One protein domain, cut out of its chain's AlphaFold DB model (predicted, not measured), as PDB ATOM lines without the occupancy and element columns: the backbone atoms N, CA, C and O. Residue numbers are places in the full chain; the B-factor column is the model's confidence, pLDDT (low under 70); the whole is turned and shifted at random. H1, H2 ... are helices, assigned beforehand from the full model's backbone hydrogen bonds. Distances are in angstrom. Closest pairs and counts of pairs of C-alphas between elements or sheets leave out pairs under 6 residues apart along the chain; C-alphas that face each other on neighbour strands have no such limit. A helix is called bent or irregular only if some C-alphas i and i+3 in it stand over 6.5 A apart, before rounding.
ATOM      1  N   VAL A  40     248.002 220.274 213.622       88.25
ATOM      2  CA  VAL A  40     246.924 219.946 214.574       88.25
ATOM      3  C   VAL A  40     245.849 221.038 214.593       88.25
ATOM      4  O   VAL A  40     244.658 220.742 214.558       88.25
ATOM      5  N   VAL A  41     246.254 222.313 214.556       89.19
ATOM      6  CA  VAL A  41     245.312 223.447 214.491       89.19
ATOM      7  C   VAL A  41     244.490 223.418 213.200       89.19
ATOM      8  O   VAL A  41     243.293 223.696 213.214       89.19
ATOM      9  N   GLY A  42     245.117 223.050 212.083       88.38
ATOM     10  CA  GLY A  42     244.432 222.932 210.802       88.38
ATOM     11  C   GLY A  42     243.490 221.727 210.755       88.38
ATOM     12  O   GLY A  42     242.394 221.863 210.226       88.38
ATOM     13  N   GLN A  43     243.827 220.603 211.393       82.50
ATOM     14  CA  GLN A  43     242.918 219.460 211.536       82.50
ATOM     15  C   GLN A  43     241.662 219.820 212.342       82.50
ATOM     16  O   GLN A  43     240.551 219.549 211.890       82.50
ATOM     17  N   VAL A  44     241.814 220.503 213.484       89.88
ATOM     18  CA  VAL A  44     240.669 220.986 214.280       89.88
ATOM     19  C   VAL A  44     239.806 221.950 213.462       89.88
ATOM     20  O   VAL A  44     238.580 221.847 213.475       89.88
ATOM     21  N   PHE A  45     240.432 222.846 212.695       87.50
ATOM     22  CA  PHE A  45     239.718 223.774 211.820       87.50
ATOM     23  C   PHE A  45     238.955 223.059 210.693       87.50
ATOM     24  O   PHE A  45     237.809 223.404 210.412       87.50
ATOM     25  N   VAL A  46     239.542 222.028 210.079       84.06
ATOM     26  CA  VAL A  46     238.879 221.203 209.057       84.06
ATOM     27  C   VAL A  46     237.686 220.448 209.642       84.06
ATOM     28  O   VAL A  46     236.606 220.476 209.051       84.06
ATOM     29  N   CYS A  47     237.836 219.844 210.823       85.56
ATOM     30  CA  CYS A  47     236.727 219.201 211.530       85.56
ATOM     31  C   CYS A  47     235.602 220.194 211.849       85.56
ATOM     32  O   CYS A  47     234.430 219.871 211.670       85.56
ATOM     33  N   PHE A  48     235.943 221.417 212.263       88.50
ATOM     34  CA  PHE A  48     234.966 222.473 212.523       88.50
ATOM     35  C   PHE A  48     234.220 222.911 211.252       88.50
ATOM     36  O   PHE A  48     232.998 223.054 211.276       88.50
ATOM     37  N   LEU A  49     234.918 223.065 210.121       85.00
ATOM     38  CA  LEU A  49     234.281 223.377 208.837       85.00
ATOM     39  C   LEU A  49     233.366 222.248 208.351       85.00
ATOM     40  O   LEU A  49     232.269 222.525 207.865       85.00
ATOM     41  N   LEU A  50     233.783 220.987 208.504       84.81
ATOM     42  CA  LEU A  50     232.943 219.828 208.193       84.81
ATOM     43  C   LEU A  50     231.697 219.795 209.082       84.81
ATOM     44  O   LEU A  50     230.594 219.613 208.575       84.81
ATOM     45  N   TYR A  51     231.856 220.047 210.383       88.56
ATOM     46  CA  TYR A  51     230.734 220.152 211.312       88.56
ATOM     47  C   TYR A  51     229.759 221.261 210.899       88.56
ATOM     48  O   TYR A  51     228.559 221.012 210.827       88.56
ATOM     49  N   LEU A  52     230.253 222.455 210.557       86.00
ATOM     50  CA  LEU A  52     229.413 223.553 210.075       86.00
ATOM     51  C   LEU A  52     228.699 223.211 208.764       86.00
ATOM     52  O   LEU A  52     227.529 223.551 208.616       86.00
ATOM     53  N   ALA A  53     229.366 222.531 207.830       80.94
ATOM     54  CA  ALA A  53     228.759 222.117 206.569       80.94
ATOM     55  C   ALA A  53     227.645 221.084 206.787       80.94
ATOM     56  O   ALA A  53     226.557 221.229 206.229       80.94
ATOM     57  N   VAL A  54     227.880 220.084 207.642       84.25
ATOM     58  CA  VAL A  54     226.863 219.093 208.023       84.25
ATOM     59  C   VAL A  54     225.718 219.772 208.772       84.25
ATOM     60  O   VAL A  54     224.555 219.538 208.453       84.25
ATOM     61  N   HIS A  55     226.016 220.667 209.713       86.62
ATOM     62  CA  HIS A  55     224.998 221.393 210.465       86.62
ATOM     63  C   HIS A  55     224.142 222.277 209.547       86.62
ATOM     64  O   HIS A  55     222.921 222.146 209.536       86.62
ATOM     65  N   ALA A  56     224.761 223.093 208.691       82.25
ATOM     66  CA  ALA A  56     224.050 223.899 207.700       82.25
ATOM     67  C   ALA A  56     223.226 223.024 206.743       82.25
ATOM     68  O   ALA A  56     222.065 223.332 206.476       82.25
ATOM     69  N   GLY A  57     223.788 221.899 206.287       85.44
ATOM     70  CA  GLY A  57     223.086 220.921 205.459       85.44
ATOM     71  C   GLY A  57     221.847 220.360 206.151       85.44
ATOM     72  O   GLY A  57     220.772 220.363 205.560       85.44
ATOM     73  N   THR A  58     221.952 219.951 207.418       81.69
ATOM     74  CA  THR A  58     220.807 219.428 208.185       81.69
ATOM     75  C   THR A  58     219.724 220.480 208.425       81.69
ATOM     76  O   THR A  58     218.546 220.150 208.322       81.69
ATOM     77  N   VAL A  59     220.088 221.744 208.675       85.44
ATOM     78  CA  VAL A  59     219.122 222.848 208.822       85.44
ATOM     79  C   VAL A  59     218.383 223.102 207.508       85.44
ATOM     80  O   VAL A  59     217.154 223.090 207.488       85.44
ATOM     81  N   VAL A  60     219.116 223.243 206.397       82.81
ATOM     82  CA  VAL A  60     218.521 223.448 205.065       82.81
ATOM     83  C   VAL A  60     217.632 222.270 204.678       82.81
ATOM     84  O   VAL A  60     216.536 222.470 204.158       82.81
ATOM     85  N   LEU A  61     218.067 221.041 204.956       81.56
ATOM     86  CA  LEU A  61     217.304 219.835 204.660       81.56
ATOM     87  C   LEU A  61     216.027 219.762 205.504       81.56
ATOM     88  O   LEU A  61     214.964 219.462 204.969       81.56
ATOM     89  N   ASN A  62     216.093 220.112 206.791       83.00
ATOM     90  CA  ASN A  62     214.928 220.160 207.673       83.00
ATOM     91  C   ASN A  62     213.910 221.218 207.217       83.00
ATOM     92  O   ASN A  62     212.716 220.932 207.122       83.00
ATOM     93  N   ASP A  63     214.369 222.419 206.863       85.19
ATOM     94  CA  ASP A  63     213.494 223.486 206.372       85.19
ATOM     95  C   ASP A  63     212.913 223.167 204.988       85.19
ATOM     96  O   ASP A  63     211.732 223.426 204.731       85.19
ATOM     97  N   CYS A  64     213.699 222.529 204.116       80.94
ATOM     98  CA  CYS A  64     213.239 222.041 202.818       80.94
ATOM     99  C   CYS A  64     212.169 220.955 202.984       80.94
ATOM    100  O   CYS A  64     211.104 221.048 202.369       80.94
ATOM    101  N   ILE A  65     212.386 219.978 203.871       81.25
ATOM    102  CA  ILE A  65     211.408 218.927 204.187       81.25
ATOM    103  C   ILE A  65     210.132 219.542 204.763       81.25
ATOM    104  O   ILE A  65     209.047 219.246 204.272       81.25
ATOM    105  N   LYS A  66     210.233 220.444 205.749       83.44
ATOM    106  CA  LYS A  66     209.063 221.122 206.335       83.44
ATOM    107  C   LYS A  66     208.266 221.894 205.291       83.44
ATOM    108  O   LYS A  66     207.040 221.789 205.252       83.44
ATOM    109  N   THR A  67     208.948 222.651 204.436       85.00
ATOM    110  CA  THR A  67     208.306 223.439 203.375       85.00
ATOM    111  C   THR A  67     207.646 222.531 202.343       85.00
ATOM    112  O   THR A  67     206.506 222.774 201.942       85.00
ATOM    113  N   THR A  68     208.319 221.442 201.970       81.56
ATOM    114  CA  THR A  68     207.810 220.436 201.033       81.56
ATOM    115  C   THR A  68     206.573 219.745 201.599       81.56
ATOM    116  O   THR A  68     205.530 219.757 200.952       81.56
ATOM    117  N   ILE A  69     206.625 219.251 202.841       83.56
ATOM    118  CA  ILE A  69     205.483 218.632 203.533       83.56
ATOM    119  C   ILE A  69     204.309 219.605 203.623       83.56
ATOM    120  O   ILE A  69     203.187 219.235 203.294       83.56
ATOM    121  N   LYS A  70     204.543 220.861 204.019       86.75
ATOM    122  CA  LYS A  70     203.474 221.865 204.116       86.75
ATOM    123  C   LYS A  70     202.828 222.143 202.757       86.75
ATOM    124  O   LYS A  70     201.609 222.248 202.667       86.75
ATOM    125  N   THR A  71     203.637 222.227 201.704       82.56
ATOM    126  CA  THR A  71     203.151 222.423 200.331       82.56
ATOM    127  C   THR A  71     202.343 221.217 199.858       82.56
ATOM    128  O   THR A  71     201.273 221.393 199.284       82.56
ATOM    129  N   ILE A  72     202.800 220.000 200.167       80.50
ATOM    130  CA  ILE A  72     202.093 218.750 199.866       80.50
ATOM    131  C   ILE A  72     200.756 218.689 200.602       80.50
ATOM    132  O   ILE A  72     199.747 218.409 199.969       80.50
ATOM    133  N   ILE A  73     200.724 218.977 201.906       84.88
ATOM    134  CA  ILE A  73     199.484 218.969 202.695       84.88
ATOM    135  C   ILE A  73     198.489 219.967 202.105       84.88
ATOM    136  O   ILE A  73     197.352 219.594 201.846       84.88
ATOM    137  N   ASN A  74     198.925 221.195 201.810       83.00
ATOM    138  CA  ASN A  74     198.062 222.203 201.197       83.00
ATOM    139  C   ASN A  74     197.542 221.766 199.818       83.00
ATOM    140  O   ASN A  74     196.374 221.988 199.509       83.00
ATOM    141  N   ALA A  75     198.388 221.129 199.003       78.69
ATOM    142  CA  ALA A  75     197.993 220.606 197.700       78.69
ATOM    143  C   ALA A  75     196.992 219.447 197.825       78.69
ATOM    144  O   ALA A  75     196.020 219.411 197.081       78.69
ATOM    145  N   ILE A  76     197.194 218.533 198.780       78.94
ATOM    146  CA  ILE A  76     196.265 217.433 199.072       78.94
ATOM    147  C   ILE A  76     194.932 217.981 199.584       78.94
ATOM    148  O   ILE A  76     193.892 217.517 199.136       78.94
ATOM    149  N   GLN A  77     194.953 218.966 200.485       82.12
ATOM    150  CA  GLN A  77     193.744 219.587 201.029       82.12
ATOM    151  C   GLN A  77     192.906 220.203 199.903       82.12
ATOM    152  O   GLN A  77     191.737 219.869 199.748       82.12
ATOM    153  N   TRP A  78     193.550 221.010 199.053       84.56
ATOM    154  CA  TRP A  78     192.919 221.599 197.874       84.56
ATOM    155  C   TRP A  78     192.368 220.533 196.917       84.56
ATOM    156  O   TRP A  78     191.292 220.695 196.354       84.56
ATOM    157  N   LEU A  79     193.082 219.413 196.763       71.56
ATOM    158  CA  LEU A  79     192.667 218.318 195.891       71.56
ATOM    159  C   LEU A  79     191.448 217.555 196.428       71.56
ATOM    160  O   LEU A  79     190.573 217.194 195.644       71.56
ATOM    161  N   ILE A  80     191.397 217.298 197.738       78.81
ATOM    162  CA  ILE A  80     190.251 216.651 198.399       78.81
ATOM    163  C   ILE A  80     188.994 217.506 198.223       78.81
ATOM    164  O   ILE A  80     187.915 216.961 197.999       78.81
ATOM    165  N   ASP A  81     189.150 218.828 198.280       81.94
ATOM    166  CA  ASP A  81     188.036 219.760 198.144       81.94
ATOM    167  C   ASP A  81     187.500 219.843 196.697       81.94
ATOM    168  O   ASP A  81     186.312 220.104 196.510       81.94
ATOM    169  N   ASP A  82     188.336 219.595 195.675       79.75
ATOM    170  CA  ASP A  82     188.000 219.874 194.265       79.75
ATOM    171  C   ASP A  82     187.792 218.619 193.387       79.75
ATOM    172  O   ASP A  82     187.077 218.668 192.382       79.75
ATOM    173  N   MET A  83     188.384 217.465 193.730       61.84
ATOM    174  CA  MET A  83     188.420 216.303 192.828       61.84
ATOM    175  C   MET A  83     187.925 215.006 193.470       61.84
ATOM    176  O   MET A  83     188.652 214.321 194.179       61.84
ATOM    177  N   GLY A  84     186.699 214.607 193.112       78.69
ATOM    178  CA  GLY A  84     186.166 213.265 193.370       78.69
ATOM    179  C   GLY A  84     186.919 212.166 192.595       78.69
ATOM    180  O   GLY A  84     187.975 211.695 193.002       78.69
ATOM    181  N   SER A  85     186.395 211.720 191.448       66.88
ATOM    182  CA  SER A  85     186.860 210.492 190.765       66.88
ATOM    183  C   SER A  85     188.234 210.571 190.073       66.88
ATOM    184  O   SER A  85     188.743 209.550 189.611       66.88
ATOM    185  N   ALA A  86     188.860 211.750 189.981       76.81
ATOM    186  CA  ALA A  86     190.196 211.918 189.386       76.81
ATOM    187  C   ALA A  86     191.352 211.615 190.366       76.81
ATOM    188  O   ALA A  86     192.523 211.624 189.976       76.81
ATOM    189  N   PHE A  87     191.025 211.302 191.622       75.00
ATOM    190  CA  PHE A  87     191.963 211.117 192.727       75.00
ATOM    191  C   PHE A  87     193.076 210.090 192.446       75.00
ATOM    192  O   PHE A  87     194.237 210.341 192.760       75.00
ATOM    193  N   ASN A  88     192.770 208.975 191.770       70.50
ATOM    194  CA  ASN A  88     193.748 207.903 191.521       70.50
ATOM    195  C   ASN A  88     194.860 208.290 190.532       70.50
ATOM    196  O   ASN A  88     196.027 207.975 190.762       70.50
ATOM    197  N   ALA A  89     194.531 208.998 189.446       69.81
ATOM    198  CA  ALA A  89     195.542 209.467 188.493       69.81
ATOM    199  C   ALA A  89     196.445 210.538 189.125       69.81
ATOM    200  O   ALA A  89     197.638 210.616 188.836       69.81
ATOM    201  N   PHE A  90     195.877 211.333 190.032       71.50
ATOM    202  CA  PHE A  90     196.589 212.410 190.701       71.50
ATOM    203  C   PHE A  90     197.467 211.914 191.859       71.50
ATOM    204  O   PHE A  90     198.577 212.411 192.036       71.50
ATOM    205  N   LEU A  91     197.046 210.871 192.582       77.31
ATOM    206  CA  LEU A  91     197.871 210.176 193.579       77.31
ATOM    207  C   LEU A  91     199.192 209.684 192.978       77.31
ATOM    208  O   LEU A  91     200.242 209.827 193.596       77.31
ATOM    209  N   TYR A  92     199.157 209.176 191.745       71.50
ATOM    210  CA  TYR A  92     200.358 208.733 191.035       71.50
ATOM    211  C   TYR A  92     201.319 209.894 190.729       71.50
ATOM    212  O   TYR A  92     202.537 209.758 190.854       71.50
ATOM    213  N   ILE A  93     200.770 211.064 190.386       78.38
ATOM    214  CA  ILE A  93     201.543 212.294 190.172       78.38
ATOM    215  C   ILE A  93     202.149 212.773 191.495       78.38
ATOM    216  O   ILE A  93     203.324 213.122 191.530       78.38
ATOM    217  N   ILE A  94     201.395 212.721 192.596       77.69
ATOM    218  CA  ILE A  94     201.885 213.074 193.933       77.69
ATOM    219  C   ILE A  94     203.016 212.130 194.365       77.69
ATOM    220  O   ILE A  94     204.059 212.603 194.809       77.69
ATOM    221  N   VAL A  95     202.878 210.814 194.174       78.81
ATOM    222  CA  VAL A  95     203.952 209.846 194.472       78.81
ATOM    223  C   VAL A  95     205.195 210.115 193.625       78.81
ATOM    224  O   VAL A  95     206.298 210.061 194.157       78.81
ATOM    225  N   MET A  96     205.054 210.466 192.343       74.81
ATOM    226  CA  MET A  96     206.205 210.856 191.519       74.81
ATOM    227  C   MET A  96     206.854 212.165 191.985       74.81
ATOM    228  O   MET A  96     208.079 212.236 192.074       74.81
ATOM    229  N   ILE A  97     206.057 213.189 192.298       79.75
ATOM    230  CA  ILE A  97     206.553 214.511 192.709       79.75
ATOM    231  C   ILE A  97     207.208 214.456 194.090       79.75
ATOM    232  O   ILE A  97     208.154 215.195 194.327       79.75
ATOM    233  N   ILE A  98     206.737 213.595 194.993       78.25
ATOM    234  CA  ILE A  98     207.313 213.424 196.335       78.25
ATOM    235  C   ILE A  98     208.468 212.423 196.315       78.25
ATOM    236  O   ILE A  98     209.499 212.641 196.951       78.25
ATOM    237  N   GLY A  99     208.314 211.330 195.570       80.56
ATOM    238  CA  GLY A  99     209.314 210.276 195.467       80.56
ATOM    239  C   GLY A  99     210.596 210.762 194.805       80.56
ATOM    240  O   GLY A  99     211.676 210.435 195.287       80.56
ATOM    241  N   ALA A 100     210.509 211.589 193.757       75.69
ATOM    242  CA  ALA A 100     211.693 212.048 193.031       75.69
ATOM    243  C   ALA A 100     212.654 212.915 193.881       75.69
ATOM    244  O   ALA A 100     213.849 212.619 193.880       75.69
ATOM    245  N   PRO A 101     212.200 213.920 194.657       77.81
ATOM    246  CA  PRO A 101     213.058 214.663 195.579       77.81
ATOM    247  C   PRO A 101     213.652 213.797 196.689       77.81
ATOM    248  O   PRO A 101     214.827 213.951 197.000       77.81
ATOM    249  N   ILE A 102     212.878 212.869 197.265       77.06
ATOM    250  CA  ILE A 102     213.390 211.952 198.297       77.06
ATOM    251  C   ILE A 102     214.496 211.071 197.711       77.06
ATOM    252  O   ILE A 102     215.542 210.903 198.332       77.06
ATOM    253  N   PHE A 103     214.297 210.566 196.493       74.88
ATOM    254  CA  PHE A 103     215.288 209.753 195.798       74.88
ATOM    255  C   PHE A 103     216.543 210.557 195.435       74.88
ATOM    256  O   PHE A 103     217.649 210.051 195.580       74.88
ATOM    257  N   LEU A 104     216.394 211.825 195.033       75.06
ATOM    258  CA  LEU A 104     217.519 212.734 194.781       75.06
ATOM    259  C   LEU A 104     218.312 213.047 196.053       75.06
ATOM    260  O   LEU A 104     219.539 213.066 196.018       75.06
ATOM    261  N   VAL A 105     217.630 213.277 197.178       77.69
ATOM    262  CA  VAL A 105     218.290 213.479 198.475       77.69
ATOM    263  C   VAL A 105     219.026 212.210 198.895       77.69
ATOM    264  O   VAL A 105     220.171 212.292 199.327       77.69
ATOM    265  N   TYR A 106     218.401 211.044 198.733       76.19
ATOM    266  CA  TYR A 106     219.028 209.760 199.029       76.19
ATOM    267  C   TYR A 106     220.278 209.525 198.170       76.19
ATOM    268  O   TYR A 106     221.336 209.219 198.713       76.19
ATOM    269  N   ASP A 107     220.192 209.751 196.856       75.75
ATOM    270  CA  ASP A 107     221.332 209.621 195.942       75.75
ATOM    271  C   ASP A 107     222.463 210.599 196.298       75.75
ATOM    272  O   ASP A 107     223.623 210.200 196.392       75.75
ATOM    273  N   ALA A 108     222.137 211.857 196.611       72.69
ATOM    274  CA  ALA A 108     223.119 212.845 197.056       72.69
ATOM    275  C   ALA A 108     223.804 212.437 198.374       72.69
ATOM    276  O   ALA A 108     225.022 212.570 198.504       72.69
ATOM    277  N   VAL A 109     223.051 211.899 199.339       76.69
ATOM    278  CA  VAL A 109     223.606 211.372 200.597       76.69
ATOM    279  C   VAL A 109     224.518 210.172 200.330       76.69
ATOM    280  O   VAL A 109     225.605 210.111 200.901       76.69
ATOM    281  N   CYS A 110     224.142 209.261 199.429       72.75
ATOM    282  CA  CYS A 110     224.994 208.141 199.019       72.75
ATOM    283  C   CYS A 110     226.285 208.607 198.327       72.75
ATOM    284  O   CYS A 110     227.353 208.055 198.586       72.75
ATOM    285  N   GLN A 111     226.223 209.642 197.485       73.81
ATOM    286  CA  GLN A 111     227.413 210.211 196.848       73.81
ATOM    287  C   GLN A 111     228.343 210.884 197.864       73.81
ATOM    288  O   GLN A 111     229.553 210.665 197.814       73.81
ATOM    289  N   ILE A 112     227.793 211.645 198.817       75.06
ATOM    290  CA  ILE A 112     228.572 212.223 199.923       75.06
ATOM    291  C   ILE A 112     229.194 211.107 200.763       75.06
ATOM    292  O   ILE A 112     230.370 211.196 201.102       75.06
ATOM    293  N   TYR A 113     228.444 210.041 201.054       73.12
ATOM    294  CA  TYR A 113     228.952 208.882 201.783       73.12
ATOM    295  C   TYR A 113     230.143 208.245 201.066       73.12
ATOM    296  O   TYR A 113     231.183 208.065 201.690       73.12
ATOM    297  N   ASN A 114     230.035 207.977 199.764       74.44
ATOM    298  CA  ASN A 114     231.134 207.403 198.983       74.44
ATOM    299  C   ASN A 114     232.355 208.332 198.946       74.44
ATOM    300  O   ASN A 114     233.482 207.871 199.089       74.44
ATOM    301  N   LEU A 115     232.140 209.646 198.828       71.62
ATOM    302  CA  LEU A 115     233.220 210.635 198.813       71.62
ATOM    303  C   LEU A 115     233.928 210.754 200.171       71.62
ATOM    304  O   LEU A 115     235.147 210.900 200.222       71.62
ATOM    305  N   VAL A 116     233.173 210.678 201.267       72.00
ATOM    306  CA  VAL A 116     233.714 210.629 202.633       72.00
ATOM    307  C   VAL A 116     234.455 209.309 202.847       72.00
ATOM    308  O   VAL A 116     235.579 209.322 203.339       72.00
ATOM    309  N   TYR A 117     233.878 208.184 202.425       70.38
ATOM    310  CA  TYR A 117     234.492 206.864 202.547       70.38
ATOM    311  C   TYR A 117     235.842 206.807 201.820       70.38
ATOM    312  O   TYR A 117     236.847 206.462 202.435       70.38
ATOM    313  N   ASP A 118     235.907 207.271 200.569       71.50
ATOM    314  CA  ASP A 118     237.157 207.342 199.801       71.50
ATOM    315  C   ASP A 118     238.211 208.258 200.450       71.50
ATOM    316  O   ASP A 118     239.412 208.024 200.307       71.50
ATOM    317  N   PHE A 119     237.790 209.295 201.182       62.59
ATOM    318  CA  PHE A 119     238.704 210.217 201.862       62.59
ATOM    319  C   PHE A 119     239.311 209.623 203.144       62.59
ATOM    320  O   PHE A 119     240.457 209.923 203.472       62.59
ATOM    321  N   PHE A 120     238.561 208.782 203.865       61.62
ATOM    322  CA  PHE A 120     238.962 208.238 205.170       61.62
ATOM    323  C   PHE A 120     239.614 206.846 205.113       61.62
ATOM    324  O   PHE A 120     240.061 206.350 206.139       61.62
ATOM    325  N   VAL A 121     239.738 206.212 203.943       59.50
ATOM    326  CA  VAL A 121     240.351 204.869 203.797       59.50
ATOM    327  C   VAL A 121     241.898 204.877 203.852       59.50
ATOM    328  O   VAL A 121     242.536 203.852 203.633       59.50
ATOM    329  N   ILE A 122     242.551 205.999 204.179       53.97
ATOM    330  CA  ILE A 122     244.018 206.119 204.047       53.97
ATOM    331  C   ILE A 122     244.829 205.706 205.302       53.97
ATOM    332  O   ILE A 122     246.010 205.415 205.146       53.97
ATOM    333  N   GLU A 123     244.258 205.551 206.505       49.78
ATOM    334  CA  GLU A 123     245.023 205.149 207.713       49.78
ATOM    335  C   GLU A 123     244.275 204.150 208.636       49.78
ATOM    336  O   GLU A 123     243.056 204.191 208.784       49.78
ATOM    337  N   GLU A 124     245.002 203.210 209.256       54.12
ATOM    338  CA  GLU A 124     244.456 202.035 209.977       54.12
ATOM    339  C   GLU A 124     243.665 202.357 211.272       54.12
ATOM    340  O   GLU A 124     242.958 201.493 211.788       54.12
ATOM    341  N   ASP A 125     243.669 203.604 211.760       51.03
ATOM    342  CA  ASP A 125     242.992 204.009 213.010       51.03
ATOM    343  C   ASP A 125     241.515 204.463 212.835       51.03
ATOM    344  O   ASP A 125     240.871 204.947 213.773       51.03
ATOM    345  N   HIS A 126     240.917 204.302 211.647       52.53
ATOM    346  CA  HIS A 126     239.633 204.936 211.287       52.53
ATOM    347  C   HIS A 126     238.336 204.154 211.589       52.53
ATOM    348  O   HIS A 126     237.239 204.669 211.347       52.53
ATOM    349  N   LEU A 127     238.406 202.969 212.201       54.09
ATOM    350  CA  LEU A 127     237.223 202.151 212.538       54.09
ATOM    351  C   LEU A 127     236.190 202.877 213.428       54.09
ATOM    352  O   LEU A 127     234.984 202.673 213.273       54.09
ATOM    353  N   LYS A 128     236.630 203.778 214.319       55.44
ATOM    354  CA  LYS A 128     235.722 204.536 215.204       55.44
ATOM    355  C   LYS A 128     234.925 205.622 214.474       55.44
ATOM    356  O   LYS A 128     233.772 205.860 214.817       55.44
ATOM    357  N   ILE A 129     235.502 206.259 213.454       57.56
ATOM    358  CA  ILE A 129     234.824 207.325 212.695       57.56
ATOM    359  C   ILE A 129     233.733 206.719 211.808       57.56
ATOM    360  O   ILE A 129     232.624 207.249 211.748       57.56
ATOM    361  N   ILE A 130     234.006 205.563 211.198       62.19
ATOM    362  CA  ILE A 130     233.032 204.830 210.378       62.19
ATOM    363  C   ILE A 130     231.794 204.460 211.208       62.19
ATOM    364  O   ILE A 130     230.679 204.661 210.740       62.19
ATOM    365  N   SER A 131     231.976 204.009 212.456       63.66
ATOM    366  CA  SER A 131     230.870 203.689 213.373       63.66
ATOM    367  C   SER A 131     229.972 204.896 213.682       63.66
ATOM    368  O   SER A 131     228.747 204.783 213.636       63.66
ATOM    369  N   VAL A 132     230.542 206.073 213.954       64.25
ATOM    370  CA  VAL A 132     229.740 207.278 214.237       64.25
ATOM    371  C   VAL A 132     228.948 207.705 212.997       64.25
ATOM    372  O   VAL A 132     227.763 208.022 213.097       64.25
ATOM    373  N   TYR A 133     229.561 207.646 211.812       60.25
ATOM    374  CA  TYR A 133     228.896 208.012 210.560       60.25
ATOM    375  C   TYR A 133     227.807 207.021 210.135       60.25
ATOM    376  O   TYR A 133     226.744 207.462 209.697       60.25
ATOM    377  N   THR A 134     228.008 205.710 210.300       68.88
ATOM    378  CA  THR A 134     226.948 204.721 210.041       68.88
ATOM    379  C   THR A 134     225.772 204.902 210.993       68.88
ATOM    380  O   THR A 134     224.626 204.787 210.563       68.88
ATOM    381  N   THR A 135     226.034 205.289 212.245       67.75
ATOM    382  CA  THR A 135     224.978 205.605 213.219       67.75
ATOM    383  C   THR A 135     224.166 206.828 212.782       67.75
ATOM    384  O   THR A 135     222.938 206.783 212.785       67.75
ATOM    385  N   VAL A 136     224.821 207.904 212.328       66.88
ATOM    386  CA  VAL A 136     224.133 209.095 211.786       66.88
ATOM    387  C   VAL A 136     223.331 208.748 210.527       66.88
ATOM    388  O   VAL A 136     222.196 209.199 210.374       66.88
ATOM    389  N   LEU A 137     223.878 207.904 209.648       67.38
ATOM    390  CA  LEU A 137     223.189 207.454 208.439       67.38
ATOM    391  C   LEU A 137     221.945 206.617 208.769       67.38
ATOM    392  O   LEU A 137     220.892 206.825 208.168       67.38
ATOM    393  N   GLN A 138     222.030 205.710 209.745       68.81
ATOM    394  CA  GLN A 138     220.877 204.964 210.258       68.81
ATOM    395  C   GLN A 138     219.843 205.898 210.887       68.81
ATOM    396  O   GLN A 138     218.648 205.746 210.646       68.81
ATOM    397  N   LEU A 139     220.287 206.918 211.619       60.69
ATOM    398  CA  LEU A 139     219.400 207.887 212.259       60.69
ATOM    399  C   LEU A 139     218.610 208.728 211.242       60.69
ATOM    400  O   LEU A 139     217.506 209.168 211.547       60.69
ATOM    401  N   ILE A 140     219.141 208.913 210.029       65.31
ATOM    402  CA  ILE A 140     218.463 209.611 208.924       65.31
ATOM    403  C   ILE A 140     217.622 208.640 208.081       65.31
ATOM    404  O   ILE A 140     216.483 208.950 207.727       65.31
ATOM    405  N   THR A 141     218.147 207.456 207.760       70.00
ATOM    406  CA  THR A 141     217.477 206.495 206.867       70.00
ATOM    407  C   THR A 141     216.316 205.764 207.543       70.00
ATOM    408  O   THR A 141     215.286 205.564 206.899       70.00
ATOM    409  N   CYS A 142     216.401 205.450 208.842       64.94
ATOM    410  CA  CYS A 142     215.312 204.818 209.596       64.94
ATOM    411  C   CYS A 142     214.000 205.631 209.603       64.94
ATOM    412  O   CYS A 142     212.959 205.071 209.251       64.94
ATOM    413  N   PRO A 143     213.979 206.934 209.954       65.94
ATOM    414  CA  PRO A 143     212.740 207.706 209.921       65.94
ATOM    415  C   PRO A 143     212.206 207.881 208.496       65.94
ATOM    416  O   PRO A 143     210.994 207.817 208.302       65.94
ATOM    417  N   LEU A 144     213.075 208.025 207.487       62.94
ATOM    418  CA  LEU A 144     212.660 208.065 206.079       62.94
ATOM    419  C   LEU A 144     211.983 206.758 205.646       62.94
ATOM    420  O   LEU A 144     210.929 206.798 205.007       62.94
ATOM    421  N   TRP A 145     212.534 205.605 206.036       71.75
ATOM    422  CA  TRP A 145     211.936 204.300 205.760       71.75
ATOM    423  C   TRP A 145     210.581 204.137 206.454       71.75
ATOM    424  O   TRP A 145     209.607 203.736 205.817       71.75
ATOM    425  N   ASN A 146     210.472 204.548 207.722       70.00
ATOM    426  CA  ASN A 146     209.214 204.511 208.472       70.00
ATOM    427  C   ASN A 146     208.140 205.430 207.875       70.00
ATOM    428  O   ASN A 146     206.987 205.019 207.748       70.00
ATOM    429  N   ILE A 147     208.502 206.648 207.456       70.56
ATOM    430  CA  ILE A 147     207.579 207.572 206.777       70.56
ATOM    431  C   ILE A 147     207.113 206.970 205.447       70.56
ATOM    432  O   ILE A 147     205.924 207.015 205.131       70.56
ATOM    433  N   THR A 148     208.029 206.363 204.691       70.12
ATOM    434  CA  THR A 148     207.710 205.720 203.410       70.12
ATOM    435  C   THR A 148     206.778 204.525 203.611       70.12
ATOM    436  O   THR A 148     205.749 204.431 202.943       70.12
ATOM    437  N   GLY A 149     207.066 203.656 204.583       71.50
ATOM    438  CA  GLY A 149     206.208 202.524 204.941       71.50
ATOM    439  C   GLY A 149     204.825 202.959 205.429       71.50
ATOM    440  O   GLY A 149     203.812 202.391 205.017       71.50
ATOM    441  N   PHE A 150     204.757 204.019 206.239       72.25
ATOM    442  CA  PHE A 150     203.494 204.607 206.683       72.25
ATOM    443  C   PHE A 150     202.667 205.150 205.510       72.25
ATOM    444  O   PHE A 150     201.467 204.871 205.424       72.25
ATOM    445  N   LEU A 151     203.299 205.880 204.584       70.25
ATOM    446  CA  LEU A 151     202.645 206.401 203.381       70.25
ATOM    447  C   LEU A 151     202.117 205.267 202.497       70.25
ATOM    448  O   LEU A 151     200.949 205.303 202.112       70.25
ATOM    449  N   ILE A 152     202.923 204.230 202.245       73.25
ATOM    450  CA  ILE A 152     202.507 203.052 201.467       73.25
ATOM    451  C   ILE A 152     201.304 202.372 202.131       73.25
ATOM    452  O   ILE A 152     200.302 202.117 201.463       73.25
ATOM    453  N   LYS A 153     201.350 202.144 203.450       75.25
ATOM    454  CA  LYS A 153     200.247 201.513 204.192       75.25
ATOM    455  C   LYS A 153     198.962 202.342 204.123       75.25
ATOM    456  O   LYS A 153     197.885 201.792 203.894       75.25
ATOM    457  N   LYS A 154     199.053 203.667 204.274       72.19
ATOM    458  CA  LYS A 154     197.894 204.568 204.137       72.19
ATOM    459  C   LYS A 154     197.332 204.565 202.716       72.19
ATOM    460  O   LYS A 154     196.112 204.531 202.566       72.19
ATOM    461  N   MET A 155     198.190 204.530 201.697       68.75
ATOM    462  CA  MET A 155     197.758 204.429 200.301       68.75
ATOM    463  C   MET A 155     197.085 203.088 199.998       68.75
ATOM    464  O   MET A 155     196.026 203.078 199.375       68.75
ATOM    465  N   MET A 156     197.625 201.970 200.492       69.75
ATOM    466  CA  MET A 156     197.005 200.649 200.330       69.75
ATOM    467  C   MET A 156     195.629 200.572 201.001       69.75
ATOM    468  O   MET A 156     194.689 200.055 200.402       69.75
ATOM    469  N   ASN A 157     195.479 201.140 202.200       75.25
ATOM    470  CA  ASN A 157     194.188 201.177 202.891       75.25
ATOM    471  C   ASN A 157     193.165 202.067 202.173       75.25
ATOM    472  O   ASN A 157     192.003 201.682 202.049       75.25
ATOM    473  N   ALA A 158     193.585 203.231 201.666       70.75
ATOM    474  CA  ALA A 158     192.718 204.091 200.862       70.75
ATOM    475  C   ALA A 158     192.268 203.381 199.573       70.75
ATOM    476  O   ALA A 158     191.094 203.435 199.210       70.75
ATOM    477  N   TYR A 159     193.177 202.648 198.926       70.19
ATOM    478  CA  TYR A 159     192.865 201.863 197.735       70.19
ATOM    479  C   TYR A 159     191.876 200.724 198.029       70.19
ATOM    480  O   TYR A 159     190.915 200.537 197.285       70.19
ATOM    481  N   ALA A 160     192.057 200.002 199.139       71.94
ATOM    482  CA  ALA A 160     191.131 198.955 199.572       71.94
ATOM    483  C   ALA A 160     189.726 199.508 199.880       71.94
ATOM    484  O   ALA A 160     188.721 198.873 199.553       71.94
ATOM    485  N   TYR A 161     189.642 200.710 200.458       73.88
ATOM    486  CA  TYR A 161     188.371 201.387 200.720       73.88
ATOM    487  C   TYR A 161     187.639 201.775 199.426       73.88
ATOM    488  O   TYR A 161     186.447 201.517 199.288       73.88
ATOM    489  N   ILE A 162     188.353 202.321 198.436       67.88
ATOM    490  CA  ILE A 162     187.760 202.666 197.133       67.88
ATOM    491  C   ILE A 162     187.293 201.398 196.402       67.88
ATOM    492  O   ILE A 162     186.166 201.343 195.915       67.88
ATOM    493  N   ALA A 163     188.111 200.340 196.399       68.69
ATOM    494  CA  ALA A 163     187.769 199.071 195.756       68.69
ATOM    495  C   ALA A 163     186.530 198.392 196.371       68.69
ATOM    496  O   ALA A 163     185.779 197.720 195.666       68.69
ATOM    497  N   THR A 164     186.301 198.564 197.677       74.56
ATOM    498  CA  THR A 164     185.115 198.027 198.365       74.56
ATOM    499  C   THR A 164     183.882 198.920 198.208       74.56
ATOM    500  O   THR A 164     182.772 198.396 198.111       74.56
TER     501      THR A 164
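What this domain is: This is residues 40 to 164 of the 457 residues of an uncharacterized protein of Fragilariopsis cylindrus CCMP1102 (UniProt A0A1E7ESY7). Three long helices run back and forth along a single rod, loosely spaced: H2 is in the middle, with H1 along one side of it and H3 along another, and the gap between H1 and H3 is left open. Each helix runs the opposite way to the one before it, and H1, the longest, extends over most of the rod's length. The printed part has 125 residues with three named helices, in the order H1, H2, H3, and no named strand; its class is all helix. The whole is loose, with a radius of gyration of the C-alphas of 20.0 A, and the C-alphas span 65 by 24 by 17 A.

How they stand to each other: The longest helix, H1, residues 40 to 82, touches no helix. It is close to but not clearly touching H2, residues 87 to 120, with 1 pair of C-alphas within 8 A. That closest pair is Leu 79 and Phe 87, whose C-alphas are 7.9 A apart. The lines of H1 and H2 stand at a shallow tilt of 5 degrees, opposite ways, and their centres are 13.8 A apart. H2 and H3, residues 127 to 164, are near each other: 24 pairs of C-alphas are within 10 A, and the closest are 8.2 A apart. H1 and H3 are apart. In H1 every O i to N i+4 pair is within hydrogen-bond range; in H2 it is 28 of 30 pairs and in H3 32 of 34.

Where its parts are: H1 is 62.3 A long from C-alpha 40 at (246.924, 219.946, 214.574) to C-alpha 82 at (188.000, 219.874, 194.265). H2, from Phe 87 to Phe 120, is 48.7 A long from first to last C-alpha. H3, from Leu 127 to Thr 164, is 54.2 A long and ends with C-alpha 164 at (185.115, 198.027, 198.365). H3 is neither bent nor irregular, but only just: C-alphas 140 and 143 are 6.1 A apart.

The domain as a whole: The two C-alphas farthest apart are those of Val 40 and Thr 164, at 67.6 A. The printed part has no cut. The link from H1 to H2 has 4 residues and is tight; the link from H2 to H3 has 6 residues and is short. Residues 40 to 60, which belong to H1, stand free, as do residues 80 to 86 and residues 122 to 128. Without these stretches, the remaining 90 residues span 55 by 25 by 18 A. The mean pLDDT of the printed part is 74.4, and 32 residues are under 70, among them residues 119 to 140.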